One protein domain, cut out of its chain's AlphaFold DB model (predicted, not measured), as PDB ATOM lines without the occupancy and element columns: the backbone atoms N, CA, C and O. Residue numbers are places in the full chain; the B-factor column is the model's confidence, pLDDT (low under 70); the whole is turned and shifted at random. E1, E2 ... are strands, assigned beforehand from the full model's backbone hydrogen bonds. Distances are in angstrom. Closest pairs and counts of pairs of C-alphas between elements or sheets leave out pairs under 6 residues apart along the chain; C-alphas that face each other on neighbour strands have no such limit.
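This is residues 356 to 440 of the 504 residues of an uncharacterized protein of Desulforhopalus sp. IMCC35007 (UniProt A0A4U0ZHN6). One strongly twisted, branched sheet of seven strands makes the body, with the long strand E5 running through it: the hairpin of E2 and E3, joined to E5 through the short E7, makes one end, and the hairpin of E5 and E6 reaches toward the other. E1 lies along E4, on the side of E4 away from E5, and after E7 a long link leads back past the sheet to the short E8, which pairs with no named strand and lies far from the hairpin of E2 and E3, toward the same end of the long axis as the tip of the hairpin of E5 and E6 but apart from both of those strands. The printed part has 85 residues with eight named strands, E1 to E8 in order, and no named helix; the class is all strand, and the sheet's neighbour pairs are antiparallel. It is compact, with a radius of gyration of the C-alphas of 13.6 A, yet only just elongated, spanning 45 by 23 by 19 A.

E1, residues 363 to 366, is an edge strand and the antiparallel neighbour of E4, residues 383 to 391, with N 366 and O 383 2.7 A apart. E2, residues 369 to 373, and E3, residues 376 to 380, form an antiparallel hairpin at 153 degrees, with N 371 and O 378 2.8 A apart. On the other side of E2 is E7, residues 421 to 423, antiparallel at 146 degrees, with N 372 and O 421 2.9 A apart. E4 bends by 69 degrees at residue 388. E5, residues 394 to 404, forms a hairpin with E4, with N 386 and O 398 2.8 A apart. E6, residues 409 to 414, forms a hairpin with E5, with N 399 and O 414 2.8 A apart. E4, E5 and E6 are a meander, each strand the antiparallel neighbour of the one before. E5 has three neighbours in staggered pairing: E4 lies on one side, and E6 and E7 on the other, E7 beside residues 394 to 396, with N 422 and O 395 2.9 A apart. E8, residues 435 to 437, pairs with no named strand and is apart from E7.

E1 begins at C-alpha 363, (-26.562, -27.483, 18.838). E2 is 13.7 A long, E3 13.1 A, E4 21.1 A and E6 16.1 A. E5, the longest, runs 29.9 A from C-alpha 394 at (-38.172, -19.627, 24.329) to C-alpha 404. E8 ends at C-alpha 437, (-11.814, -31.927, 11.340).

The C-alphas of Asn 375 and Ile 440 are the two farthest apart, 46.3 A. The printed part has no cut. The link from E7 to E8, 11 residues, is long. Mean pLDDT of the printed part is 94.5, and no printed residue is under 70.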
ATOM      1  N   CYS A 356     -16.898 -29.310  18.487       91.88
ATOM      2  CA  CYS A 356     -17.762 -28.785  17.434       91.88
ATOM      3  C   CYS A 356     -18.648 -29.889  16.853       91.88
ATOM      4  O   CYS A 356     -18.225 -31.037  16.768       91.88
ATOM      5  N   PHE A 357     -19.834 -29.513  16.371       93.31
ATOM      6  CA  PHE A 357     -20.811 -30.441  15.792       93.31
ATOM      7  C   PHE A 357     -21.404 -29.866  14.495       93.31
ATOM      8  O   PHE A 357     -22.597 -29.591  14.450       93.31
ATOM      9  N   PRO A 358     -20.591 -29.629  13.443       91.50
ATOM     10  CA  PRO A 358     -21.058 -28.966  12.219       91.50
ATOM     11  C   PRO A 358     -22.091 -29.787  11.435       91.50
ATOM     12  O   PRO A 358     -22.847 -29.222  10.658       91.50
ATOM     13  N   ASN A 359     -22.142 -31.101  11.668       91.06
ATOM     14  CA  ASN A 359     -23.097 -32.015  11.039       91.06
ATOM     15  C   ASN A 359     -24.401 -32.164  11.843       91.06
ATOM     16  O   ASN A 359     -25.198 -33.052  11.555       91.06
ATOM     17  N   HIS A 360     -24.592 -31.357  12.890       91.25
ATOM     18  CA  HIS A 360     -25.796 -31.365  13.709       91.25
ATOM     19  C   HIS A 360     -26.414 -29.973  13.732       91.25
ATOM     20  O   HIS A 360     -25.760 -28.985  14.073       91.25
ATOM     21  N   ASP A 361     -27.704 -29.910  13.432       88.25
ATOM     22  CA  ASP A 361     -28.423 -28.647  13.417       88.25
ATOM     23  C   ASP A 361     -28.689 -28.140  14.833       88.25
ATOM     24  O   ASP A 361     -29.153 -28.881  15.706       88.25
ATOM     25  N   ARG A 362     -28.456 -26.834  15.019       92.75
ATOM     26  CA  ARG A 362     -28.928 -26.044  16.170       92.75
ATOM     27  C   ARG A 362     -28.459 -26.581  17.531       92.75
ATOM     28  O   ARG A 362     -29.205 -26.541  18.509       92.75
ATOM     29  N   VAL A 363     -27.219 -27.067  17.590       94.94
ATOM     30  CA  VAL A 363     -26.562 -27.483  18.838       94.94
ATOM     31  C   VAL A 363     -25.992 -26.269  19.563       94.94
ATOM     32  O   VAL A 363     -25.173 -25.534  19.015       94.94
ATOM     33  N   GLU A 364     -26.382 -26.099  20.819       94.12
ATOM     34  CA  GLU A 364     -26.027 -24.954  21.652       94.12
ATOM     35  C   GLU A 364     -25.415 -25.419  22.974       94.12
ATOM     36  O   GLU A 364     -25.904 -26.363  23.599       94.12
ATOM     37  N   TYR A 365     -24.342 -24.760  23.419       94.12
ATOM     38  CA  TYR A 365     -23.763 -25.005  24.742       94.12
ATOM     39  C   TYR A 365     -24.383 -24.054  25.765       94.12
ATOM     40  O   TYR A 365     -24.258 -22.834  25.671       94.12
ATOM     41  N   MET A 366     -25.047 -24.630  26.757       95.88
ATOM     42  CA  MET A 366     -25.759 -23.933  27.812       95.88
ATOM     43  C   MET A 366     -24.861 -23.793  29.035       95.88
ATOM     44  O   MET A 366     -24.824 -24.663  29.900       95.88
ATOM     45  N   SER A 367     -24.205 -22.638  29.160       94.31
ATOM     46  CA  SER A 367     -23.473 -22.263  30.381       94.31
ATOM     47  C   SER A 367     -24.392 -22.020  31.593       94.31
ATOM     48  O   SER A 367     -23.916 -21.658  32.662       94.31
ATOM     49  N   GLY A 368     -25.713 -22.077  31.401       96.81
ATOM     50  CA  GLY A 368     -26.725 -21.731  32.394       96.81
ATOM     51  C   GLY A 368     -27.983 -21.152  31.756       96.81
ATOM     52  O   GLY A 368     -27.929 -20.092  31.123       96.81
ATOM     53  N   ALA A 369     -29.106 -21.835  31.944       98.00
ATOM     54  CA  ALA A 369     -30.442 -21.413  31.554       98.00
ATOM     55  C   ALA A 369     -31.492 -22.053  32.470       98.00
ATOM     56  O   ALA A 369     -31.258 -23.112  33.059       98.00
ATOM     57  N   VAL A 370     -32.664 -21.425  32.558       98.25
ATOM     58  CA  VAL A 370     -33.853 -22.070  33.121       98.25
ATOM     59  C   VAL A 370     -34.720 -22.589  31.984       98.25
ATOM     60  O   VAL A 370     -34.924 -21.893  30.989       98.25
ATOM     61  N   ALA A 371     -35.258 -23.791  32.148       98.25
ATOM     62  CA  ALA A 371     -36.347 -24.303  31.337       98.25
ATOM     63  C   ALA A 371     -37.623 -24.453  32.173       98.25
ATOM     64  O   ALA A 371     -37.552 -24.763  33.363       98.25
ATOM     65  N   ARG A 372     -38.796 -24.237  31.567       97.12
ATOM     66  CA  ARG A 372     -40.092 -24.262  32.268       97.12
ATOM     67  C   ARG A 372     -41.107 -25.199  31.620       97.12
ATOM     68  O   ARG A 372     -41.190 -25.255  30.395       97.12
ATOM     69  N   ARG A 373     -41.938 -25.838  32.445       95.88
ATOM     70  CA  ARG A 373     -43.159 -26.562  32.052       95.88
ATOM     71  C   ARG A 373     -44.241 -26.340  33.111       95.88
ATOM     72  O   ARG A 373     -44.238 -26.987  34.160       95.88
ATOM     73  N   GLY A 374     -45.154 -25.403  32.853       93.19
ATOM     74  CA  GLY A 374     -46.085 -24.916  33.878       93.19
ATOM     75  C   GLY A 374     -45.315 -24.313  35.057       93.19
ATOM     76  O   GLY A 374     -44.452 -23.464  34.841       93.19
ATOM     77  N   ASN A 375     -45.577 -24.809  36.268       93.56
ATOM     78  CA  ASN A 375     -44.883 -24.399  37.497       93.56
ATOM     79  C   ASN A 375     -43.594 -25.199  37.776       93.56
ATOM     80  O   ASN A 375     -42.913 -24.947  38.767       93.56
ATOM     81  N   ASN A 376     -43.238 -26.165  36.922       95.81
ATOM     82  CA  ASN A 376     -41.996 -26.923  37.064       95.81
ATOM     83  C   ASN A 376     -40.856 -26.207  36.339       95.81
ATOM     84  O   ASN A 376     -40.995 -25.828  35.173       95.81
ATOM     85  N   PHE A 377     -39.716 -26.075  37.016       97.56
ATOM     86  CA  PHE A 377     -38.518 -25.442  36.473       97.56
ATOM     87  C   PHE A 377     -37.342 -26.415  36.499       97.56
ATOM     88  O   PHE A 377     -37.148 -27.126  37.483       97.56
ATOM     89  N   ALA A 378     -36.558 -26.426  35.426       98.25
ATOM     90  CA  ALA A 378     -35.343 -27.210  35.288       98.25
ATOM     91  C   ALA A 378     -34.152 -26.278  35.056       98.25
ATOM     92  O   ALA A 378     -34.195 -25.379  34.217       98.25
ATOM     93  N   LEU A 379     -33.084 -26.495  35.814       98.31
ATOM     94  CA  LEU A 379     -31.779 -25.894  35.560       98.31
ATOM     95  C   LEU A 379     -31.065 -26.658  34.442       98.31
ATOM     96  O   LEU A 379     -30.833 -27.856  34.584       98.31
ATOM     97  N   ILE A 380     -30.673 -25.946  33.386       97.94
ATOM     98  CA  ILE A 380     -29.845 -26.456  32.290       97.94
ATOM     99  C   ILE A 380     -28.494 -25.743  32.372       97.94
ATOM    100  O   ILE A 380     -28.398 -24.554  32.065       97.94
ATOM    101  N   ALA A 381     -27.459 -26.437  32.839       96.25
ATOM    102  CA  ALA A 381     -26.149 -25.848  33.113       96.25
ATOM    103  C   ALA A 381     -25.016 -26.791  32.702       96.25
ATOM    104  O   ALA A 381     -25.160 -28.006  32.798       96.25
ATOM    105  N   ASP A 382     -23.919 -26.201  32.223       94.69
ATOM    106  CA  ASP A 382     -22.727 -26.873  31.690       94.69
ATOM    107  C   ASP A 382     -23.029 -28.072  30.771       94.69
ATOM    108  O   ASP A 382     -22.421 -29.137  30.847       94.69
ATOM    109  N   THR A 383     -24.014 -27.916  29.888       94.38
ATOM    110  CA  THR A 383     -24.467 -28.998  29.006       94.38
ATOM    111  C   THR A 383     -24.737 -28.496  27.597       94.38
ATOM    112  O   THR A 383     -24.721 -27.294  27.335       94.38
ATOM    113  N   ARG A 384     -24.960 -29.411  26.655       95.75
ATOM    114  CA  ARG A 384     -25.382 -29.080  25.292       95.75
ATOM    115  C   ARG A 384     -26.824 -29.492  25.071       95.75
ATOM    116  O   ARG A 384     -27.266 -30.540  25.539       95.75
ATOM    117  N   ILE A 385     -27.532 -28.674  24.308       97.44
ATOM    118  CA  ILE A 385     -28.892 -28.956  23.864       97.44
ATOM    119  C   ILE A 385     -28.960 -28.884  22.344       97.44
ATOM    120  O   ILE A 385     -28.238 -28.106  21.720       97.44
ATOM    121  N   GLN A 386     -29.849 -29.673  21.759       97.56
ATOM    122  CA  GLN A 386     -30.368 -29.407  20.429       97.56
ATOM    123  C   GLN A 386     -31.617 -28.540  20.582       97.56
ATOM    124  O   GLN A 386     -32.549 -28.916  21.291       97.56
ATOM    125  N   VAL A 387     -31.617 -27.367  19.952       97.81
ATOM    126  CA  VAL A 387     -32.746 -26.434  20.014       97.81
ATOM    127  C   VAL A 387     -33.791 -26.804  18.963       97.81
ATOM    128  O   VAL A 387     -33.490 -26.859  17.771       97.81
ATOM    129  N   ASP A 388     -35.039 -26.959  19.401       96.38
ATOM    130  CA  ASP A 388     -36.183 -27.342  18.573       96.38
ATOM    131  C   ASP A 388     -37.095 -26.138  18.273       96.38
ATOM    132  O   ASP A 388     -36.634 -25.004  18.091       96.38
ATOM    133  N   GLN A 389     -38.397 -26.362  18.102       96.31
ATOM    134  CA  GLN A 389     -39.346 -25.336  17.684       96.31
ATOM    135  C   GLN A 389     -39.398 -24.166  18.679       96.31
ATOM    136  O   GLN A 389     -39.415 -24.346  19.900       96.31
ATOM    137  N   LYS A 390     -39.448 -22.943  18.137       97.62
ATOM    138  CA  LYS A 390     -39.690 -21.724  18.915       97.62
ATOM    139  C   LYS A 390     -41.107 -21.729  19.484       97.62
ATOM    140  O   LYS A 390     -42.053 -22.107  18.801       97.62
ATOM    141  N   THR A 391     -41.258 -21.246  20.707       97.56
ATOM    142  CA  THR A 391     -42.547 -21.110  21.391       97.56
ATOM    143  C   THR A 391     -42.544 -19.871  22.296       97.56
ATOM    144  O   THR A 391     -41.606 -19.067  22.278       97.56
ATOM    145  N   GLN A 392     -43.606 -19.664  23.074       94.94
ATOM    146  CA  GLN A 392     -43.744 -18.495  23.934       94.94
ATOM    147  C   GLN A 392     -42.636 -18.440  24.999       94.94
ATOM    148  O   GLN A 392     -42.580 -19.252  25.928       94.94
ATOM    149  N   GLY A 393     -41.788 -17.416  24.883       93.56
ATOM    150  CA  GLY A 393     -40.691 -17.132  25.811       93.56
ATOM    151  C   GLY A 393     -39.406 -17.923  25.554       93.56
ATOM    152  O   GLY A 393     -38.433 -17.713  26.273       93.56
ATOM    153  N   GLY A 394     -39.357 -18.802  24.547       97.62
ATOM    154  CA  GLY A 394     -38.172 -19.627  24.329       97.62
ATOM    155  C   GLY A 394     -38.310 -20.704  23.266       97.62
ATOM    156  O   GLY A 394     -38.945 -20.494  22.232       97.62
ATOM    157  N   TYR A 395     -37.682 -21.850  23.518       98.50
ATOM    158  CA  TYR A 395     -37.617 -22.967  22.580       98.50
ATOM    159  C   TYR A 395     -37.839 -24.296  23.295       98.50
ATOM    160  O   TYR A 395     -37.382 -24.477  24.424       98.50
ATOM    161  N   PHE A 396     -38.497 -25.240  22.629       98.31
ATOM    162  CA  PHE A 396     -38.336 -26.644  23.000       98.31
ATOM    163  C   PHE A 396     -36.893 -27.076  22.742       98.31
ATOM    164  O   PHE A 396     -36.177 -26.455  21.948       98.31
ATOM    165  N   PHE A 397     -36.452 -28.120  23.430       98.25
ATOM    166  CA  PHE A 397     -35.091 -28.609  23.299       98.25
ATOM    167  C   PHE A 397     -35.001 -30.077  23.689       98.25
ATOM    168  O   PHE A 397     -35.846 -30.597  24.412       98.25
ATOM    169  N   ARG A 398     -33.912 -30.707  23.260       97.88
ATOM    170  CA  ARG A 398     -33.502 -32.044  23.687       97.88
ATOM    171  C   ARG A 398     -32.056 -32.001  24.149       97.88
ATOM    172  O   ARG A 398     -31.272 -31.176  23.678       97.88
ATOM    173  N   ASN A 399     -31.682 -32.887  25.060       96.81
ATOM    174  CA  ASN A 399     -30.292 -32.998  25.481       96.81
ATOM    175  C   ASN A 399     -29.441 -33.503  24.322       96.81
ATOM    176  O   ASN A 399     -29.793 -34.486  23.672       96.81
ATOM    177  N   PHE A 400     -28.301 -32.853  24.108       97.19
ATOM    178  CA  PHE A 400     -27.284 -33.283  23.160       97.19
ATOM    179  C   PHE A 400     -26.113 -33.872  23.948       97.19
ATOM    180  O   PHE A 400     -25.228 -33.160  24.427       97.19
ATOM    181  N   LEU A 401     -26.148 -35.187  24.139       94.94
ATOM    182  CA  LEU A 401     -25.168 -35.923  24.927       94.94
ATOM    183  C   LEU A 401     -23.988 -36.309  24.043       94.94
ATOM    184  O   LEU A 401     -24.181 -36.772  22.922       94.94
ATOM    185  N   VAL A 402     -22.767 -36.133  24.547       93.94
ATOM    186  CA  VAL A 402     -21.543 -36.432  23.795       93.94
ATOM    187  C   VAL A 402     -20.682 -37.392  24.590       93.94
ATOM    188  O   VAL A 402     -20.257 -37.068  25.697       93.94
ATOM    189  N   ARG A 403     -20.366 -38.535  23.986       93.56
ATOM    190  CA  ARG A 403     -19.393 -39.503  24.490       93.56
ATOM    191  C   ARG A 403     -18.134 -39.436  23.631       93.56
ATOM    192  O   ARG A 403     -18.221 -39.446  22.406       93.56
ATOM    193  N   GLU A 404     -16.973 -39.328  24.265       90.50
ATOM    194  CA  GLU A 404     -15.688 -39.346  23.563       90.50
ATOM    195  C   GLU A 404     -15.182 -40.779  23.455       90.50
ATOM    196  O   GLU A 404     -14.885 -41.407  24.467       90.50
ATOM    197  N   ASP A 405     -15.071 -41.274  22.227       90.25
ATOM    198  CA  ASP A 405     -14.356 -42.508  21.923       90.25
ATOM    199  C   ASP A 405     -12.924 -42.201  21.488       90.25
ATOM    200  O   ASP A 405     -12.639 -41.075  21.067       90.25
ATOM    201  N   PRO A 406     -12.011 -43.190  21.493       85.25
ATOM    202  CA  PRO A 406     -10.653 -42.996  20.987       85.25
ATOM    203  C   PRO A 406     -10.609 -42.455  19.547       85.25
ATOM    204  O   PRO A 406      -9.812 -41.574  19.230       85.25
ATOM    205  N   ALA A 407     -11.519 -42.901  18.671       86.88
ATOM    206  CA  ALA A 407     -11.528 -42.506  17.259       86.88
ATOM    207  C   ALA A 407     -12.465 -41.326  16.926       86.88
ATOM    208  O   ALA A 407     -12.184 -40.570  15.992       86.88
ATOM    209  N   ARG A 408     -13.567 -41.145  17.667       93.00
ATOM    210  CA  ARG A 408     -14.646 -40.211  17.305       93.00
ATOM    211  C   ARG A 408     -15.379 -39.627  18.509       93.00
ATOM    212  O   ARG A 408     -15.311 -40.172  19.603       93.00
ATOM    213  N   ASP A 409     -16.119 -38.548  18.287       94.31
ATOM    214  CA  ASP A 409     -17.128 -38.086  19.240       94.31
ATOM    215  C   ASP A 409     -18.486 -38.667  18.823       94.31
ATOM    216  O   ASP A 409     -18.932 -38.456  17.695       94.31
ATOM    217  N   VAL A 410     -19.148 -39.395  19.722       94.69
ATOM    218  CA  VAL A 410     -20.484 -39.955  19.486       94.69
ATOM    219  C   VAL A 410     -21.518 -39.064  20.152       94.69
ATOM    220  O   VAL A 410     -21.501 -38.888  21.372       94.69
ATOM    221  N   ALA A 411     -22.409 -38.498  19.344       95.12
ATOM    222  CA  ALA A 411     -23.491 -37.645  19.804       95.12
ATOM    223  C   ALA A 411     -24.831 -38.389  19.810       95.12
ATOM    224  O   ALA A 411     -25.191 -39.030  18.822       95.12
ATOM    225  N   THR A 412     -25.590 -38.235  20.893       96.31
ATOM    226  CA  THR A 412     -26.945 -38.774  21.037       96.31
ATOM    227  C   THR A 412     -27.895 -37.658  21.451       96.31
ATOM    228  O   THR A 412     -27.593 -36.886  22.363       96.31
ATOM    229  N   VAL A 413     -29.058 -37.586  20.803       96.75
ATOM    230  CA  VAL A 413     -30.126 -36.647  21.158       96.75
ATOM    231  C   VAL A 413     -31.185 -37.382  21.966       96.75
ATOM    232  O   VAL A 413     -31.750 -38.362  21.485       96.75
ATOM    233  N   VAL A 414     -31.456 -36.912  23.183       96.19
ATOM    234  CA  VAL A 414     -32.418 -37.541  24.100       96.19
ATOM    235  C   VAL A 414     -33.337 -36.482  24.695       96.19
ATOM    236  O   VAL A 414     -32.873 -35.437  25.154       96.19
ATOM    237  N   ASP A 415     -34.640 -36.746  24.713       96.38
ATOM    238  CA  ASP A 415     -35.601 -35.875  25.390       96.38
ATOM    239  C   ASP A 415     -35.706 -36.223  26.882       96.38
ATOM    240  O   ASP A 415     -36.583 -36.967  27.316       96.38
ATOM    241  N   ASN A 416     -34.778 -35.685  27.673       95.69
ATOM    242  CA  ASN A 416     -34.798 -35.806  29.134       95.69
ATOM    243  C   ASN A 416     -35.709 -34.765  29.810       95.69
ATOM    244  O   ASN A 416     -35.873 -34.799  31.029       95.69
ATOM    245  N   TYR A 417     -36.262 -33.815  29.048       96.88
ATOM    246  CA  TYR A 417     -37.051 -32.700  29.569       96.88
ATOM    247  C   TYR A 417     -38.336 -32.508  28.743       96.88
ATOM    248  O   TYR A 417     -38.596 -31.404  28.251       96.88
ATOM    249  N   PRO A 418     -39.187 -33.545  28.617       95.38
ATOM    250  CA  PRO A 418     -40.309 -33.520  27.688       95.38
ATOM    251  C   PRO A 418     -41.280 -32.383  28.005       95.38
ATOM    252  O   PRO A 418     -41.787 -32.249  29.125       95.38
ATOM    253  N   GLY A 419     -41.544 -31.541  27.007       95.56
ATOM    254  CA  GLY A 419     -42.440 -30.386  27.117       95.56
ATOM    255  C   GLY A 419     -41.879 -29.191  27.898       95.56
ATOM    256  O   GLY A 419     -42.618 -28.232  28.123       95.56
ATOM    257  N   PHE A 420     -40.610 -29.215  28.318       97.81
ATOM    258  CA  PHE A 420     -39.954 -28.032  28.871       97.81
ATOM    259  C   PHE A 420     -39.508 -27.072  27.764       97.81
ATOM    260  O   PHE A 420     -39.069 -27.469  26.688       97.81
ATOM    261  N   VAL A 421     -39.584 -25.780  28.072       98.44
ATOM    262  CA  VAL A 421     -39.164 -24.685  27.196       98.44
ATOM    263  C   VAL A 421     -37.975 -23.979  27.830       98.44
ATOM    264  O   VAL A 421     -38.133 -23.397  28.904       98.44
ATOM    265  N   VAL A 422     -36.807 -24.012  27.185       98.31
ATOM    266  CA  VAL A 422     -35.612 -23.274  27.626       98.31
ATOM    267  C   VAL A 422     -35.768 -21.778  27.343       98.31
ATOM    268  O   VAL A 422     -36.295 -21.400  26.294       98.31
ATOM    269  N   ASP A 423     -35.327 -20.926  28.272       98.00
ATOM    270  CA  ASP A 423     -35.401 -19.463  28.162       98.00
ATOM    271  C   ASP A 423     -34.722 -18.954  26.879       98.00
ATOM    272  O   ASP A 423     -33.516 -19.123  26.670       98.00
ATOM    273  N   GLY A 424     -35.500 -18.285  26.023       97.44
ATOM    274  CA  GLY A 424     -35.037 -17.795  24.727       97.44
ATOM    275  C   GLY A 424     -33.920 -16.757  24.810       97.44
ATOM    276  O   GLY A 424     -33.160 -16.630  23.856       97.44
ATOM    277  N   ARG A 425     -33.758 -16.062  25.946       97.19
ATOM    278  CA  ARG A 425     -32.647 -15.117  26.174       97.19
ATOM    279  C   ARG A 425     -31.283 -15.814  26.210       97.19
ATOM    280  O   ARG A 425     -30.255 -15.155  26.068       97.19
ATOM    281  N   ARG A 426     -31.266 -17.137  26.415       97.06
ATOM    282  CA  ARG A 426     -30.057 -17.973  26.508       97.06
ATOM    283  C   ARG A 426     -29.722 -18.720  25.221       97.06
ATOM    284  O   ARG A 426     -28.693 -19.384  25.168       97.06
ATOM    285  N   VAL A 427     -30.561 -18.600  24.195       96.94
ATOM    286  CA  VAL A 427     -30.413 -19.301  22.916       96.94
ATOM    287  C   VAL A 427     -30.017 -18.303  21.832       96.94
ATOM    288  O   VAL A 427     -30.711 -17.310  21.625       96.94
ATOM    289  N   THR A 428     -28.918 -18.568  21.122       93.94
ATOM    290  CA  THR A 428     -28.373 -17.642  20.112       93.94
ATOM    291  C   THR A 428     -28.602 -18.106  18.675       93.94
ATOM    292  O   THR A 428     -28.700 -17.273  17.778       93.94
ATOM    293  N   LEU A 429     -28.703 -19.422  18.460       91.50
ATOM    294  CA  LEU A 429     -28.758 -20.105  17.164       91.50
ATOM    295  C   LEU A 429     -27.600 -19.735  16.225       91.50
ATOM    296  O   LEU A 429     -27.743 -19.797  15.004       91.50
ATOM    297  N   GLN A 430     -26.447 -19.351  16.780       88.00
ATOM    298  CA  GLN A 430     -25.277 -19.015  15.978       88.00
ATOM    299  C   GLN A 430     -24.664 -20.266  15.349       88.00
ATOM    300  O   GLN A 430     -24.470 -21.289  16.007       88.00
ATOM    301  N   ALA A 431     -24.309 -20.163  14.067       82.81
ATOM    302  CA  ALA A 431     -23.598 -21.228  13.375       82.81
ATOM    303  C   ALA A 431     -22.217 -21.468  14.022       82.81
ATOM    304  O   ALA A 431     -21.524 -20.503  14.374       82.81
ATOM    305  N   PRO A 432     -21.773 -22.733  14.154       81.62
ATOM    306  CA  PRO A 432     -20.433 -23.033  14.636       81.62
ATOM    307  C   PRO A 432     -19.373 -22.377  13.742       81.62
ATOM    308  O   PRO A 432     -19.373 -22.555  12.527       81.62
ATOM    309  N   SER A 433     -18.436 -21.642  14.340       84.38
ATOM    310  CA  SER A 433     -17.310 -21.029  13.627       84.38
ATOM    311  C   SER A 433     -15.987 -21.704  13.989       84.38
ATOM    312  O   SER A 433     -15.816 -22.216  15.098       84.38
ATOM    313  N   ARG A 434     -15.039 -21.697  13.038       87.31
ATOM    314  CA  ARG A 434     -13.686 -22.276  13.182       87.31
ATOM    315  C   ARG A 434     -13.684 -23.749  13.606       87.31
ATOM    316  O   ARG A 434     -12.834 -24.171  14.383       87.31
ATOM    317  N   CYS A 435     -14.650 -24.514  13.112       91.31
ATOM    318  CA  CYS A 435     -14.769 -25.938  13.385       91.31
ATOM    319  C   CYS A 435     -14.075 -26.734  12.283       91.31
ATOM    320  O   CYS A 435     -14.588 -26.826  11.171       91.31
ATOM    321  N   ALA A 436     -12.917 -27.305  12.598       92.44
ATOM    322  CA  ALA A 436     -12.132 -28.092  11.656       92.44
ATOM    323  C   ALA A 436     -12.131 -29.581  12.047       92.44
ATOM    324  O   ALA A 436     -12.187 -29.889  13.248       92.44
ATOM    325  N   PRO A 437     -12.049 -30.511  11.071       94.00
ATOM    326  CA  PRO A 437     -11.814 -31.927  11.340       94.00
ATOM    327  C   PRO A 437     -10.612 -32.099  12.269       94.00
ATOM    328  O   PRO A 437      -9.535 -31.567  12.003       94.00
ATOM    329  N   TYR A 438     -10.821 -32.778  13.395       93.12
ATOM    330  CA  TYR A 438      -9.812 -32.994  14.438       93.12
ATOM    331  C   TYR A 438      -9.131 -31.726  14.994       93.12
ATOM    332  O   TYR A 438      -8.162 -31.853  15.728       93.12
ATOM    333  N   GLY A 439      -9.608 -30.511  14.695       91.25
ATOM    334  CA  GLY A 439      -8.926 -29.265  15.082       91.25
ATOM    335  C   GLY A 439      -7.658 -28.972  14.275       91.25
ATOM    336  O   GLY A 439      -6.793 -28.217  14.719       91.25
ATOM    337  N   ILE A 440      -7.526 -29.571  13.094       89.38
ATOM    338  CA  ILE A 440      -6.349 -29.431  12.236       89.38
ATOM    339  C   ILE A 440      -6.652 -28.462  11.075       89.38
ATOM    340  O   ILE A 440      -7.757 -28.503  10.534       89.38
TER     341      ILE A 440